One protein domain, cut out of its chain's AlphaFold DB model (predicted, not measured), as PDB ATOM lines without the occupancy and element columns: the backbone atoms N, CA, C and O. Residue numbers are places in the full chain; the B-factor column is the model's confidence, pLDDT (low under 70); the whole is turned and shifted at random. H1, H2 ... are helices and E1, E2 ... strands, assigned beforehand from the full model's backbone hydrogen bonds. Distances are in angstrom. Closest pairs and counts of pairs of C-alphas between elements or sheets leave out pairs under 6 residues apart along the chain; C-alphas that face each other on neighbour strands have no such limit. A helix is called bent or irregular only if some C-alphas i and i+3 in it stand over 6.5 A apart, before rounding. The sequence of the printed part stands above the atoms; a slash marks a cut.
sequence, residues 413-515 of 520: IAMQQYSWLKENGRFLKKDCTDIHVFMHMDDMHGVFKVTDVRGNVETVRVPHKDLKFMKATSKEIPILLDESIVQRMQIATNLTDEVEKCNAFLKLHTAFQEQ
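AT A GLANCE: This is residues 413 to 515 of the 520 residues of the protein "Hypothetical protein" of Symbiodinium necroappetens (UniProt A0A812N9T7). A strongly twisted sheet of five strands makes a small head, with the short helix H2 packed on it and the short helix H1 grazing it. From this head a tail reaches away through H3 to the long helix H4, and its residues 487 to 515 stick out free. The printed part has 103 residues, with four named helices and five named strands in the order H1 E1 E2 E3 E4 H2 E5 H3 H4. The sheet's order is E4 E3 E2 E1 E5, antiparallel throughout, and the class is mixed, helices and strands. The whole is extended, with a radius of gyration of the C-alphas of 22.7 A and spans of 74 by 33 by 23 A.

HOW THE PARTS SIT: Begin in the sheet with E3, residues 445 to 451, and E2, residues 435 to 441, an antiparallel hairpin; look for N 437 and O 449, 2.8 A apart. On the other side of E3 is the edge strand E4, residues 457 to 463, where N 448 and O 460 are 2.8 A apart. On the other side of E2 is E1, residues 426 to 429, with N 427 and O 436 at 2.8 A. E1 to E4 form a meander, each strand the antiparallel neighbour of the one before. E5, residues 470 to 472, is the other edge strand; N 471 and O 428 of E1 are 2.8 A apart. H2, residues 464 to 469, is on the sheet at a height of 6.2 A; its closest C-alphas to E3 are His 464 and His 445, 5.1 A. H2 is only just irregular, with C-alphas 465 and 468 at 6.8 A. H1, residues 413 to 417, only grazes the sheet, with residues 413 to 415. H3, residues 483 to 489, and H4, residues 496 to 515, are not on the sheet and are apart from each other. In H1, H3 and H4 every O i to N i+4 pair is within hydrogen-bond range; H2 has 0 of 2, and 2 of 3 O i to N i+3 pairs.

IN THESE COORDINATES: Find C-alpha 413 at (156.830, 104.518, 197.813), where H1 begins. E2, E3 and E4 measure 17.4, 18.9 and 19.6 A; E4 begins at C-alpha 457, (174.177, 82.781, 193.938). H4 runs 29.0 A to C-alpha 515 at (180.361, 43.018, 233.480).

THE WHOLE: The C-alphas of Ile 413 and Gln 515, the two farthest apart, are 74.9 A apart. Without the free residues 487 to 515, the body spans 47 by 21 by 21 A. The printed part has no cut, and no link is long. The model's pLDDT is under 70 at residues 454, 478 to 481, 483 to 495 and 497.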
ATOM      1  N   ILE A 413     157.165 104.149 196.429       84.06
ATOM      2  CA  ILE A 413     156.830 104.518 197.813       84.06
ATOM      3  C   ILE A 413     157.773 103.799 198.788       84.06
ATOM      4  O   ILE A 413     158.362 104.429 199.672       84.06
ATOM      5  N   ALA A 414     157.986 102.495 198.589       84.56
ATOM      6  CA  ALA A 414     158.902 101.703 199.399       84.56
ATOM      7  C   ALA A 414     160.357 102.183 199.266       84.56
ATOM      8  O   ALA A 414     161.047 102.318 200.276       84.56
ATOM      9  N   MET A 415     160.833 102.516 198.060       85.69
ATOM     10  CA  MET A 415     162.186 103.058 197.865       85.69
ATOM     11  C   MET A 415     162.401 104.404 198.556       85.69
ATOM     12  O   MET A 415     163.497 104.667 199.043       85.69
ATOM     13  N   GLN A 416     161.379 105.256 198.653       84.88
ATOM     14  CA  GLN A 416     161.484 106.505 199.409       84.88
ATOM     15  C   GLN A 416     161.510 106.256 200.920       84.88
ATOM     16  O   GLN A 416     162.367 106.805 201.619       84.88
ATOM     17  N   GLN A 417     160.624 105.386 201.417       87.44
ATOM     18  CA  GLN A 417     160.584 104.989 202.828       87.44
ATOM     19  C   GLN A 417     161.899 104.325 203.273       87.44
ATOM     20  O   GLN A 417     162.377 104.561 204.383       87.44
ATOM     21  N   TYR A 418     162.506 103.530 202.392       90.12
ATOM     22  CA  TYR A 418     163.766 102.826 202.616       90.12
ATOM     23  C   TYR A 418     164.905 103.396 201.764       90.12
ATOM     24  O   TYR A 418     165.738 102.649 201.264       90.12
ATOM     25  N   SER A 419     164.997 104.725 201.649       88.44
ATOM     26  CA  SER A 419     166.006 105.434 200.832       88.44
ATOM     27  C   SER A 419     167.475 105.140 201.182       88.44
ATOM     28  O   SER A 419     168.389 105.475 200.427       88.44
ATOM     29  N   TRP A 420     167.724 104.492 202.320       89.00
ATOM     30  CA  TRP A 420     169.038 103.991 202.723       89.00
ATOM     31  C   TRP A 420     169.428 102.663 202.040       89.00
ATOM     32  O   TRP A 420     170.610 102.304 202.063       89.00
ATOM     33  N   LEU A 421     168.485 101.948 201.411       90.31
ATOM     34  CA  LEU A 421     168.745 100.801 200.536       90.31
ATOM     35  C   LEU A 421     169.231 101.302 199.172       90.31
ATOM     36  O   LEU A 421     168.450 101.636 198.284       90.31
ATOM     37  N   LYS A 422     170.550 101.377 199.014       91.50
ATOM     38  CA  LYS A 422     171.189 101.736 197.745       91.50
ATOM     39  C   LYS A 422     171.420 100.485 196.908       91.50
ATOM     40  O   LYS A 422     171.835  99.465 197.461       91.50
ATOM     41  N   GLU A 423     171.193 100.567 195.597       89.81
ATOM     42  CA  GLU A 423     171.544  99.488 194.666       89.81
ATOM     43  C   GLU A 423     173.016  99.094 194.834       89.81
ATOM     44  O   GLU A 423     173.888  99.947 195.022       89.81
ATOM     45  N   ASN A 424     173.283  97.789 194.816       90.62
ATOM     46  CA  ASN A 424     174.573  97.167 195.124       90.62
ATOM     47  C   ASN A 424     175.091  97.399 196.558       90.62
ATOM     48  O   ASN A 424     176.210  97.000 196.893       90.62
ATOM     49  N   GLY A 425     174.289  98.009 197.432       91.31
ATOM     50  CA  GLY A 425     174.574  98.110 198.858       91.31
ATOM     51  C   GLY A 425     174.555  96.736 199.528       91.31
ATOM     52  O   GLY A 425     173.811  95.841 199.125       91.31
ATOM     53  N   ARG A 426     175.374  96.569 200.569       92.81
ATOM     54  CA  ARG A 426     175.494  95.319 201.331       92.81
ATOM     55  C   ARG A 426     174.743  95.422 202.649       92.81
ATOM     56  O   ARG A 426     174.905  96.400 203.385       92.81
ATOM     57  N   PHE A 427     173.975  94.390 202.971       94.31
ATOM     58  CA  PHE A 427     173.075  94.369 204.115       94.31
ATOM     59  C   PHE A 427     173.119  93.030 204.860       94.31
ATOM     60  O   PHE A 427     173.319  91.979 204.259       94.31
ATOM     61  N   LEU A 428     172.914  93.072 206.175       92.31
ATOM     62  CA  LEU A 428     172.704  91.906 207.037       92.31
ATOM     63  C   LEU A 428     171.265  91.902 207.543       92.31
ATOM     64  O   LEU A 428     170.759  92.942 207.972       92.31
ATOM     65  N   LYS A 429     170.632  90.731 207.550       90.56
ATOM     66  CA  LYS A 429     169.343  90.521 208.216       90.56
ATOM     67  C   LYS A 429     169.584  90.208 209.697       90.56
ATOM     68  O   LYS A 429     170.567  89.558 210.033       90.56
ATOM     69  N   LYS A 430     168.698  90.665 210.590       79.88
ATOM     70  CA  LYS A 430     168.850  90.567 212.062       79.88
ATOM     71  C   LYS A 430     169.226  89.168 212.594       79.88
ATOM     72  O   LYS A 430     169.964  89.107 213.571       79.88
ATOM     73  N   ASP A 431     168.789  88.101 211.923       80.88
ATOM     74  CA  ASP A 431     168.948  86.707 212.367       80.88
ATOM     75  C   ASP A 431     169.747  85.842 211.369       80.88
ATOM     76  O   ASP A 431     169.611  84.622 211.343       80.88
ATOM     77  N   CYS A 432     170.549  86.463 210.498       80.31
ATOM     78  CA  CYS A 432     171.323  85.758 209.477       80.31
ATOM     79  C   CYS A 432     172.735  86.343 209.359       80.31
ATOM     80  O   CYS A 432     172.934  87.555 209.464       80.31
ATOM     81  N   THR A 433     173.724  85.477 209.145       82.69
ATOM     82  CA  THR A 433     175.124  85.872 208.932       82.69
ATOM     83  C   THR A 433     175.451  86.177 207.474       82.69
ATOM     84  O   THR A 433     176.525  86.717 207.203       82.69
ATOM     85  N   ASP A 434     174.542  85.856 206.554       88.56
ATOM     86  CA  ASP A 434     174.763  85.988 205.119       88.56
ATOM     87  C   ASP A 434     174.668  87.446 204.669       88.56
ATOM     88  O   ASP A 434     173.848  88.233 205.150       88.56
ATOM     89  N   ILE A 435     175.528  87.816 203.722       90.94
ATOM     90  CA  ILE A 435     175.571  89.174 203.184       90.94
ATOM     91  C   ILE A 435     174.619  89.267 201.997       90.94
ATOM     92  O   ILE A 435     174.824  88.642 200.960       90.94
ATOM     93  N   HIS A 436     173.600  90.105 202.150       94.06
ATOM     94  CA  HIS A 436     172.602  90.391 201.132       94.06
ATOM     95  C   HIS A 436     172.998  91.640 200.344       94.06
ATOM     96  O   HIS A 436     173.110  92.732 200.904       94.06
ATOM     97  N   VAL A 437     173.179  91.507 199.035       94.44
ATOM     98  CA  VAL A 437     173.409  92.634 198.125       94.44
ATOM     99  C   VAL A 437     172.071  93.089 197.565       94.44
ATOM    100  O   VAL A 437     171.381  92.306 196.916       94.44
ATOM    101  N   PHE A 438     171.674  94.330 197.834       95.94
ATOM    102  CA  PHE A 438     170.406  94.860 197.335       95.94
ATOM    103  C   PHE A 438     170.484  95.099 195.828       95.94
ATOM    104  O   PHE A 438     171.399  95.772 195.355       95.94
ATOM    105  N   MET A 439     169.526  94.549 195.089       95.81
ATOM    106  CA  MET A 439     169.477  94.644 193.634       95.81
ATOM    107  C   MET A 439     168.520  95.750 193.201       95.81
ATOM    108  O   MET A 439     168.947  96.703 192.567       95.81
ATOM    109  N   HIS A 440     167.237  95.617 193.541       94.56
ATOM    110  CA  HIS A 440     166.184  96.579 193.215       94.56
ATOM    111  C   HIS A 440     164.961  96.351 194.114       94.56
ATOM    112  O   HIS A 440     164.885  95.364 194.854       94.56
ATOM    113  N   MET A 441     163.994  97.263 194.033       93.62
ATOM    114  CA  MET A 441     162.683  97.132 194.666       93.62
ATOM    115  C   MET A 441     161.647  96.723 193.619       93.62
ATOM    116  O   MET A 441     161.593  97.332 192.552       93.62
ATOM    117  N   ASP A 442     160.826  95.725 193.930       92.88
ATOM    118  CA  ASP A 442     159.596  95.431 193.194       92.88
ATOM    119  C   ASP A 442     158.366  95.916 193.988       92.88
ATOM    120  O   ASP A 442     158.497  96.494 195.073       92.88
ATOM    121  N   ASP A 443     157.163  95.709 193.451       90.38
ATOM    122  CA  ASP A 443     155.921  96.213 194.053       90.38
ATOM    123  C   ASP A 443     155.610  95.637 195.443       90.38
ATOM    124  O   ASP A 443     154.806  96.209 196.174       90.38
ATOM    125  N   MET A 444     156.238  94.527 195.837       90.31
ATOM    126  CA  MET A 444     155.925  93.807 197.077       90.31
ATOM    127  C   MET A 444     157.160  93.522 197.953       90.31
ATOM    128  O   MET A 444     157.032  93.304 199.165       90.31
ATOM    129  N   HIS A 445     158.358  93.515 197.368       96.00
ATOM    130  CA  HIS A 445     159.600  93.071 197.991       96.00
ATOM    131  C   HIS A 445     160.795  93.955 197.620       96.00
ATOM    132  O   HIS A 445     160.880  94.522 196.534       96.00
ATOM    133  N   GLY A 446     161.782  93.988 198.513       95.31
ATOM    134  CA  GLY A 446     163.162  94.272 198.141       95.31
ATOM    135  C   GLY A 446     163.834  92.988 197.663       95.31
ATOM    136  O   GLY A 446     163.764  91.955 198.337       95.31
ATOM    137  N   VAL A 447     164.481  93.048 196.503       95.44
ATOM    138  CA  VAL A 447     165.164  91.908 195.890       95.44
ATOM    139  C   VAL A 447     166.647  91.969 196.236       95.44
ATOM    140  O   VAL A 447     167.319  92.969 195.981       95.44
ATOM    141  N   PHE A 448     167.164  90.885 196.807       96.38
ATOM    142  CA  PHE A 448     168.550  90.763 197.239       96.38
ATOM    143  C   PHE A 448     169.233  89.567 196.586       96.38
ATOM    144  O   PHE A 448     168.605  88.557 196.282       96.38
ATOM    145  N   LYS A 449     170.547  89.672 196.432       94.50
ATOM    146  CA  LYS A 449     171.434  88.592 196.014       94.50
ATOM    147  C   LYS A 449     172.249  88.124 197.214       94.50
ATOM    148  O   LYS A 449     172.856  88.953 197.891       94.50
ATOM    149  N   VAL A 450     172.267  86.823 197.467       92.56
ATOM    150  CA  VAL A 450     173.102  86.191 198.494       92.56
ATOM    151  C   VAL A 450     174.067  85.248 197.798       92.56
ATOM    152  O   VAL A 450     173.662  84.492 196.917       92.56
ATOM    153  N   THR A 451     175.339  85.324 198.169       86.69
ATOM    154  CA  THR A 451     176.360  84.387 197.699       86.69
ATOM    155  C   THR A 451     176.760  83.508 198.872       86.69
ATOM    156  O   THR A 451     177.208  84.035 199.894       86.69
ATOM    157  N   ASP A 452     176.579  82.197 198.742       80.62
ATOM    158  CA  ASP A 452     177.004  81.245 199.767       80.62
ATOM    159  C   ASP A 452     178.537  81.064 199.776       80.62
ATOM    160  O   ASP A 452     179.264  81.549 198.905       80.62
ATOM    161  N   VAL A 453     179.049  80.324 200.762       72.31
ATOM    162  CA  VAL A 453     180.492  80.033 200.902       72.31
ATOM    163  C   VAL A 453     181.076  79.184 199.760       72.31
ATOM    164  O   VAL A 453     182.295  79.045 199.664       72.31
ATOM    165  N   ARG A 454     180.222  78.606 198.906       67.81
ATOM    166  CA  ARG A 454     180.583  77.796 197.733       67.81
ATOM    167  C   ARG A 454     180.500  78.596 196.429       67.81
ATOM    168  O   ARG A 454     180.835  78.065 195.377       67.81
ATOM    169  N   GLY A 455     180.067  79.855 196.485       74.81
ATOM    170  CA  GLY A 455     179.911  80.727 195.323       74.81
ATOM    171  C   GLY A 455     178.596  80.562 194.581       74.81
ATOM    172  O   GLY A 455     178.412  81.193 193.538       74.81
ATOM    173  N   ASN A 456     177.660  79.780 195.120       79.88
ATOM    174  CA  ASN A 456     176.316  79.724 194.577       79.88
ATOM    175  C   ASN A 456     175.597  81.028 194.892       79.88
ATOM    176  O   ASN A 456     175.647  81.558 196.003       79.88
ATOM    177  N   VAL A 457     174.921  81.537 193.875       86.12
ATOM    178  CA  VAL A 457     174.177  82.781 193.938       86.12
ATOM    179  C   VAL A 457     172.698  82.456 194.051       86.12
ATOM    180  O   VAL A 457     172.123  81.867 193.138       86.12
ATOM    181  N   GLU A 458     172.069  82.922 195.123       92.06
ATOM    182  CA  GLU A 458     170.629  82.828 195.328       92.06
ATOM    183  C   GLU A 458     169.988  84.221 195.333       92.06
ATOM    184  O   GLU A 458     170.562  85.203 195.814       92.06
ATOM    185  N   THR A 459     168.780  84.322 194.771       94.75
ATOM    186  CA  THR A 459     167.973  85.547 194.825       94.75
ATOM    187  C   THR A 459     166.957  85.435 195.953       94.75
ATOM    188  O   THR A 459     166.059  84.600 195.902       94.75
ATOM    189  N   VAL A 460     167.059  86.318 196.941       94.56
ATOM    190  CA  VAL A 460     166.182  86.362 198.114       94.56
ATOM    191  C   VAL A 460     165.254  87.568 198.011       94.56
ATOM    192  O   VAL A 460     165.706  88.702 197.849       94.56
ATOM    193  N   ARG A 461     163.945  87.341 198.135       95.81
ATOM    194  CA  ARG A 461     162.925  88.401 198.137       95.81
ATOM    195  C   ARG A 461     162.460  88.676 199.561       95.81
ATOM    196  O   ARG A 461     162.013  87.765 200.253       95.81
ATOM    197  N   VAL A 462     162.563  89.925 200.005       93.81
ATOM    198  CA  VAL A 462     162.194  90.343 201.366       93.81
ATOM    199  C   VAL A 462     160.990  91.282 201.296       93.81
ATOM    200  O   VAL A 462     161.110  92.333 200.671       93.81
ATOM    201  N   PRO A 463     159.846  90.959 201.928       95.69
ATOM    202  CA  PRO A 463     158.664  91.820 201.902       95.69
ATOM    203  C   PRO A 463     158.963  93.225 202.429       95.69
ATOM    204  O   PRO A 463     159.720  93.365 203.393       95.69
ATOM    205  N   HIS A 464     158.329  94.266 201.872       93.81
ATOM    206  CA  HIS A 464     158.599  95.662 202.267       93.81
ATOM    207  C   HIS A 464     158.538  95.891 203.786       93.81
ATOM    208  O   HIS A 464     159.439  96.498 204.359       93.81
ATOM    209  N   LYS A 465     157.533  95.316 204.464       91.00
ATOM    210  CA  LYS A 465     157.347  95.410 205.927       91.00
ATOM    211  C   LYS A 465     158.540  94.896 206.753       91.00
ATOM    212  O   LYS A 465     158.726  95.330 207.895       91.00
ATOM    213  N   ASP A 466     159.332  93.993 206.178       92.62
ATOM    214  CA  ASP A 466     160.447  93.309 206.831       92.62
ATOM    215  C   ASP A 466     161.807  93.930 206.464       92.62
ATOM    216  O   ASP A 466     162.814  93.634 207.108       92.62
ATOM    217  N   LEU A 467     161.851  94.873 205.512       91.62
ATOM    218  CA  LEU A 467     163.075  95.599 205.141       91.62
ATOM    219  C   LEU A 467     163.665  96.407 206.303       91.62
ATOM    220  O   LEU A 467     164.873  96.626 206.356       91.62
ATOM    221  N   LYS A 468     162.846  96.771 207.298       90.88
ATOM    222  CA  LYS A 468     163.292  97.413 208.549       90.88
ATOM    223  C   LYS A 468     164.271  96.564 209.376       90.88
ATOM    224  O   LYS A 468     164.916  97.088 210.280       90.88
ATOM    225  N   PHE A 469     164.360  95.260 209.105       92.31
ATOM    226  CA  PHE A 469     165.280  94.342 209.781       92.31
ATOM    227  C   PHE A 469     166.622  94.176 209.054       92.31
ATOM    228  O   PHE A 469     167.492  93.461 209.557       92.31
ATOM    229  N   MET A 470     166.795  94.828 207.902       92.81
ATOM    230  CA  MET A 470     168.055  94.862 207.165       92.81
ATOM    231  C   MET A 470     168.951  95.976 207.725       92.81
ATOM    232  O   MET A 470     168.481  97.053 208.088       92.81
ATOM    233  N   LYS A 471     170.257  95.728 207.825       91.44
ATOM    234  CA  LYS A 471     171.243  96.701 208.320       91.44
ATOM    235  C   LYS A 471     172.412  96.799 207.363       91.44
ATOM    236  O   LYS A 471     172.985  95.774 207.008       91.44
ATOM    237  N   ALA A 472     172.786  98.016 206.979       91.56
ATOM    238  CA  ALA A 472     173.954  98.243 206.133       91.56
ATOM    239  C   ALA A 472     175.216  97.663 206.792       91.56
ATOM    240  O   ALA A 472     175.431  97.830 207.994       91.56
ATOM    241  N   THR A 473     176.051  96.989 206.008       89.56
ATOM    242  CA  THR A 473     177.302  96.390 206.479       89.56
ATOM    243  C   THR A 473     178.459  96.767 205.562       89.56
ATOM    244  O   THR A 473     178.304  96.852 204.347       89.56
ATOM    245  N   SER A 474     179.637  96.978 206.149       86.62
ATOM    246  CA  SER A 474     180.898  97.122 205.413       86.62
ATOM    247  C   SER A 474     181.640  95.794 205.254       86.62
ATOM    248  O   SER A 474     182.739  95.784 204.712       86.62
ATOM    249  N   LYS A 475     181.078  94.681 205.753       83.38
ATOM    250  CA  LYS A 475     181.692  93.357 205.614       83.38
ATOM    251  C   LYS A 475     181.824  92.986 204.134       83.38
ATOM    252  O   LYS A 475     180.959  93.302 203.309       83.38
ATOM    253  N   GLU A 476     182.929  92.338 203.801       78.50
ATOM    254  CA  GLU A 476     183.133  91.754 202.482       78.50
ATOM    255  C   GLU A 476     182.407  90.421 202.374       78.50
ATOM    256  O   GLU A 476     182.251  89.715 203.371       78.50
ATOM    257  N   ILE A 477     181.932  90.110 201.164       71.88
ATOM    258  CA  ILE A 477     181.383  88.789 200.857       71.88
ATOM    259  C   ILE A 477     182.499  87.780 201.160       71.88
ATOM    260  O   ILE A 477     183.613  88.000 200.678       71.88
ATOM    261  N   PRO A 478     182.243  86.746 201.986       67.94
ATOM    262  CA  PRO A 478     183.261  85.772 202.352       67.94
ATOM    263  C   PRO A 478     183.990  85.256 201.111       67.94
ATOM    264  O   PRO A 478     183.357  84.930 200.107       67.94
ATOM    265  N   ILE A 479     185.323  85.225 201.179       67.12
ATOM    266  CA  ILE A 479     186.173  84.705 200.106       67.12
ATOM    267  C   ILE A 479     185.741  83.263 199.835       67.12
ATOM    268  O   ILE A 479     185.642  82.462 200.765       67.12
ATOM    269  N   LEU A 480     185.462  82.962 198.566       63.03
ATOM    270  CA  LEU A 480     185.097  81.622 198.118       63.03
ATOM    271  C   LEU A 480     186.170  80.635 198.574       63.03
ATOM    272  O   LEU A 480     187.361  80.872 198.360       63.03
ATOM    273  N   LEU A 481     185.751  79.552 199.229       63.66
ATOM    274  CA  LEU A 481     186.678  78.493 199.604       63.66
ATOM    275  C   LEU A 481     187.295  77.904 198.335       63.66
ATOM    276  O   LEU A 481     186.591  77.646 197.359       63.66
ATOM    277  N   ASP A 482     188.610  77.689 198.367       70.69
ATOM    278  CA  ASP A 482     189.336  77.028 197.287       70.69
ATOM    279  C   ASP A 482     188.676  75.681 196.944       70.69
ATOM    280  O   ASP A 482     188.246  74.939 197.835       70.69
ATOM    281  N   GLU A 483     188.593  75.356 195.653       63.59
ATOM    282  CA  GLU A 483     187.868  74.182 195.152       63.59
ATOM    283  C   GLU A 483     188.407  72.867 195.762       63.59
ATOM    284  O   GLU A 483     187.643  71.935 196.025       63.59
ATOM    285  N   SER A 484     189.696  72.828 196.135       69.25
ATOM    286  CA  SER A 484     190.312  71.702 196.854       69.25
ATOM    287  C   SER A 484     189.865  71.575 198.318       69.25
ATOM    288  O   SER A 484     189.911  70.487 198.900       69.25
ATOM    289  N   ILE A 485     189.458  72.674 198.960       68.44
ATOM    290  CA  ILE A 485     188.891  72.674 200.316       68.44
ATOM    291  C   ILE A 485     187.429  72.238 200.244       68.44
ATOM    292  O   ILE A 485     187.005  71.411 201.048       68.44
ATOM    293  N   VAL A 486     186.683  72.718 199.244       62.91
ATOM    294  CA  VAL A 486     185.286  72.318 199.020       62.91
ATOM    295  C   VAL A 486     185.180  70.809 198.780       62.91
ATOM    296  O   VAL A 486     184.333  70.170 199.400       62.91
ATOM    297  N   GLN A 487     186.074  70.215 197.980       64.56
ATOM    298  CA  GLN A 487     186.131  68.757 197.790       64.56
ATOM    299  C   GLN A 487     186.455  67.992 199.083       64.56
ATOM    300  O   GLN A 487     185.872  66.942 199.328       64.56
ATOM    301  N   ARG A 488     187.327  68.522 199.952       61.56
ATOM    302  CA  ARG A 488     187.645  67.905 201.258       61.56
ATOM    303  C   ARG A 488     186.521  68.029 202.287       61.56
ATOM    304  O   ARG A 488     186.454  67.219 203.204       61.56
ATOM    305  N   MET A 489     185.671  69.047 202.159       56.78
ATOM    306  CA  MET A 489     184.511  69.269 203.027       56.78
ATOM    307  C   MET A 489     183.244  68.560 202.539       56.78
ATOM    308  O   MET A 489     182.227  68.595 203.233       56.78
ATOM    309  N   GLN A 490     183.269  67.919 201.364       58.31
ATOM    310  CA  GLN A 490     182.208  66.994 200.991       58.31
ATOM    311  C   GLN A 490     182.244  65.826 201.975       58.31
ATOM    312  O   GLN A 490     183.199  65.053 202.010       58.31
ATOM    313  N   ILE A 491     181.205  65.737 202.809       54.81
ATOM    314  CA  ILE A 491     180.948  64.573 203.654       54.81
ATOM    315  C   ILE A 491     181.016  63.362 202.730       54.81
ATOM    316  O   ILE A 491     180.314  63.340 201.713       54.81
ATOM    317  N   ALA A 492     181.892  62.407 203.055       56.59
ATOM    318  CA  ALA A 492     182.003  61.167 202.308       56.59
ATOM    319  C   ALA A 492     180.588  60.618 202.120       56.59
ATOM    320  O   ALA A 492     179.867  60.363 203.083       56.59
ATOM    321  N   THR A 493     180.163  60.486 200.866       55.88
ATOM    322  CA  THR A 493     178.828  59.988 200.503       55.88
ATOM    323  C   THR A 493     178.600  58.552 200.969       55.88
ATOM    324  O   THR A 493     177.484  58.044 200.878       55.88
ATOM    325  N   ASN A 494     179.645  57.916 201.495       59.97
ATOM    326  CA  ASN A 494     179.596  56.633 202.143       59.97
ATOM    327  C   ASN A 494     180.002  56.748 203.624       59.97
ATOM    328  O   ASN A 494     181.159  57.015 203.934       59.97
ATOM    329  N   LEU A 495     179.037  56.521 204.518       67.94
ATOM    330  CA  LEU A 495     179.193  56.547 205.977       67.94
ATOM    331  C   LEU A 495     179.538  55.162 206.562       67.94
ATOM    332  O   LEU A 495     179.296  54.936 207.748       67.94
ATOM    333  N   THR A 496     180.046  54.214 205.759       74.25
ATOM    334  CA  THR A 496     180.372  52.855 206.239       74.25
ATOM    335  C   THR A 496     181.273  52.888 207.475       74.25
ATOM    336  O   THR A 496     180.956  52.230 208.463       74.25
ATOM    337  N   ASP A 497     182.327  53.705 207.467       67.69
ATOM    338  CA  ASP A 497     183.291  53.789 208.572       67.69
ATOM    339  C   ASP A 497     182.642  54.318 209.867       67.69
ATOM    340  O   ASP A 497     182.932  53.849 210.968       67.69
ATOM    341  N   GLU A 498     181.721  55.275 209.758       70.38
ATOM    342  CA  GLU A 498     180.971  55.840 210.884       70.38
ATOM    343  C   GLU A 498     179.972  54.828 211.454       70.38
ATOM    344  O   GLU A 498     179.847  54.706 212.675       70.38
ATOM    345  N   VAL A 499     179.322  54.038 210.593       75.88
ATOM    346  CA  VAL A 499     178.468  52.915 211.007       75.88
ATOM    347  C   VAL A 499     179.293  51.841 211.723       75.88
ATOM    348  O   VAL A 499     178.870  51.329 212.762       75.88
ATOM    349  N   GLU A 500     180.491  51.522 211.228       79.94
ATOM    350  CA  GLU A 500     181.408  50.585 211.884       79.94
ATOM    351  C   GLU A 500     181.870  51.089 213.259       79.94
ATOM    352  O   GLU A 500     181.842  50.326 214.229       79.94
ATOM    353  N   LYS A 501     182.201  52.382 213.389       72.62
ATOM    354  CA  LYS A 501     182.533  53.009 214.682       72.62
ATOM    355  C   LYS A 501     181.363  52.931 215.663       72.62
ATOM    356  O   LYS A 501     181.562  52.525 216.807       72.62
ATOM    357  N   CYS A 502     180.144  53.267 215.235       79.12
ATOM    358  CA  CYS A 502     178.949  53.153 216.076       79.12
ATOM    359  C   CYS A 502     178.713  51.710 216.549       79.12
ATOM    360  O   CYS A 502     178.441  51.487 217.729       79.12
ATOM    361  N   ASN A 503     178.892  50.724 215.666       87.38
ATOM    362  CA  ASN A 503     178.779  49.311 216.025       87.38
ATOM    363  C   ASN A 503     179.865  48.864 217.017       87.38
ATOM    364  O   ASN A 503     179.588  48.059 217.908       87.38
ATOM    365  N   ALA A 504     181.089  49.385 216.904       82.94
ATOM    366  CA  ALA A 504     182.157  49.120 217.867       82.94
ATOM    367  C   ALA A 504     181.833  49.696 219.257       82.94
ATOM    368  O   ALA A 504     181.997  49.001 220.261       82.94
ATOM    369  N   PHE A 505     181.307  50.925 219.320       75.31
ATOM    370  CA  PHE A 505     180.861  51.537 220.577       75.31
ATOM    371  C   PHE A 505     179.711  50.767 221.228       75.31
ATOM    372  O   PHE A 505     179.727  50.563 222.441       75.31
ATOM    373  N   LEU A 506     178.749  50.289 220.434       85.50
ATOM    374  CA  LEU A 506     177.639  49.489 220.944       85.50
ATOM    375  C   LEU A 506     178.131  48.181 221.580       85.50
ATOM    376  O   LEU A 506     177.706  47.839 222.678       85.50
ATOM    377  N   LYS A 507     179.088  47.490 220.943       88.12
ATOM    378  CA  LYS A 507     179.698  46.267 221.499       88.12
ATOM    379  C   LYS A 507     180.426  46.521 222.820       88.12
ATOM    380  O   LYS A 507     180.298  45.724 223.743       88.12
ATOM    381  N   LEU A 508     181.164  47.628 222.918       78.69
ATOM    382  CA  LEU A 508     181.842  48.049 224.149       78.69
ATOM    383  C   LEU A 508     180.849  48.316 225.285       78.69
ATOM    384  O   LEU A 508     181.076  47.891 226.414       78.69
ATOM    385  N   HIS A 509     179.737  48.983 224.977       83.62
ATOM    386  CA  HIS A 509     178.680  49.250 225.945       83.62
ATOM    387  C   HIS A 509     178.003  47.961 226.433       83.62
ATOM    388  O   HIS A 509     177.818  47.792 227.635       83.62
ATOM    389  N   THR A 510     177.671  47.032 225.530       88.06
ATOM    390  CA  THR A 510     177.082  45.737 225.908       88.06
ATOM    391  C   THR A 510     178.019  44.940 226.815       88.06
ATOM    392  O   THR A 510     177.592  44.491 227.873       88.06
ATOM    393  N   ALA A 511     179.306  44.843 226.465       82.31
ATOM    394  CA  ALA A 511     180.295  44.146 227.288       82.31
ATOM    395  C   ALA A 511     180.449  44.775 228.684       82.31
ATOM    396  O   ALA A 511     180.611  44.069 229.676       82.31
ATOM    397  N   PHE A 512     180.367  46.106 228.778       79.88
ATOM    398  CA  PHE A 512     180.387  46.812 230.056       79.88
ATOM    399  C   PHE A 512     179.152  46.504 230.918       79.88
ATOM    400  O   PHE A 512     179.290  46.303 232.123       79.88
ATOM    401  N   GLN A 513     177.958  46.427 230.322       77.75
ATOM    402  CA  GLN A 513     176.742  46.059 231.058       77.75
ATOM    403  C   GLN A 513     176.765  44.605 231.538       77.75
ATOM    404  O   GLN A 513     176.446  44.349 232.694       77.75
ATOM    405  N   GLU A 514     177.240  43.673 230.711       85.00
ATOM    406  CA  GLU A 514     177.422  42.270 231.112       85.00
ATOM    407  C   GLU A 514     178.397  42.126 232.293       85.00
ATOM    408  O   GLU A 514     178.227  41.257 233.147       85.00
ATOM    409  N   GLN A 515     179.402  43.001 232.377       75.81
ATOM    410  CA  GLN A 515     180.361  43.018 233.480       75.81
ATOM    411  C   GLN A 515     179.773  43.596 234.780       75.81
ATOM    412  O   GLN A 515     180.225  43.227 235.863       75.81
TER     413      GLN A 515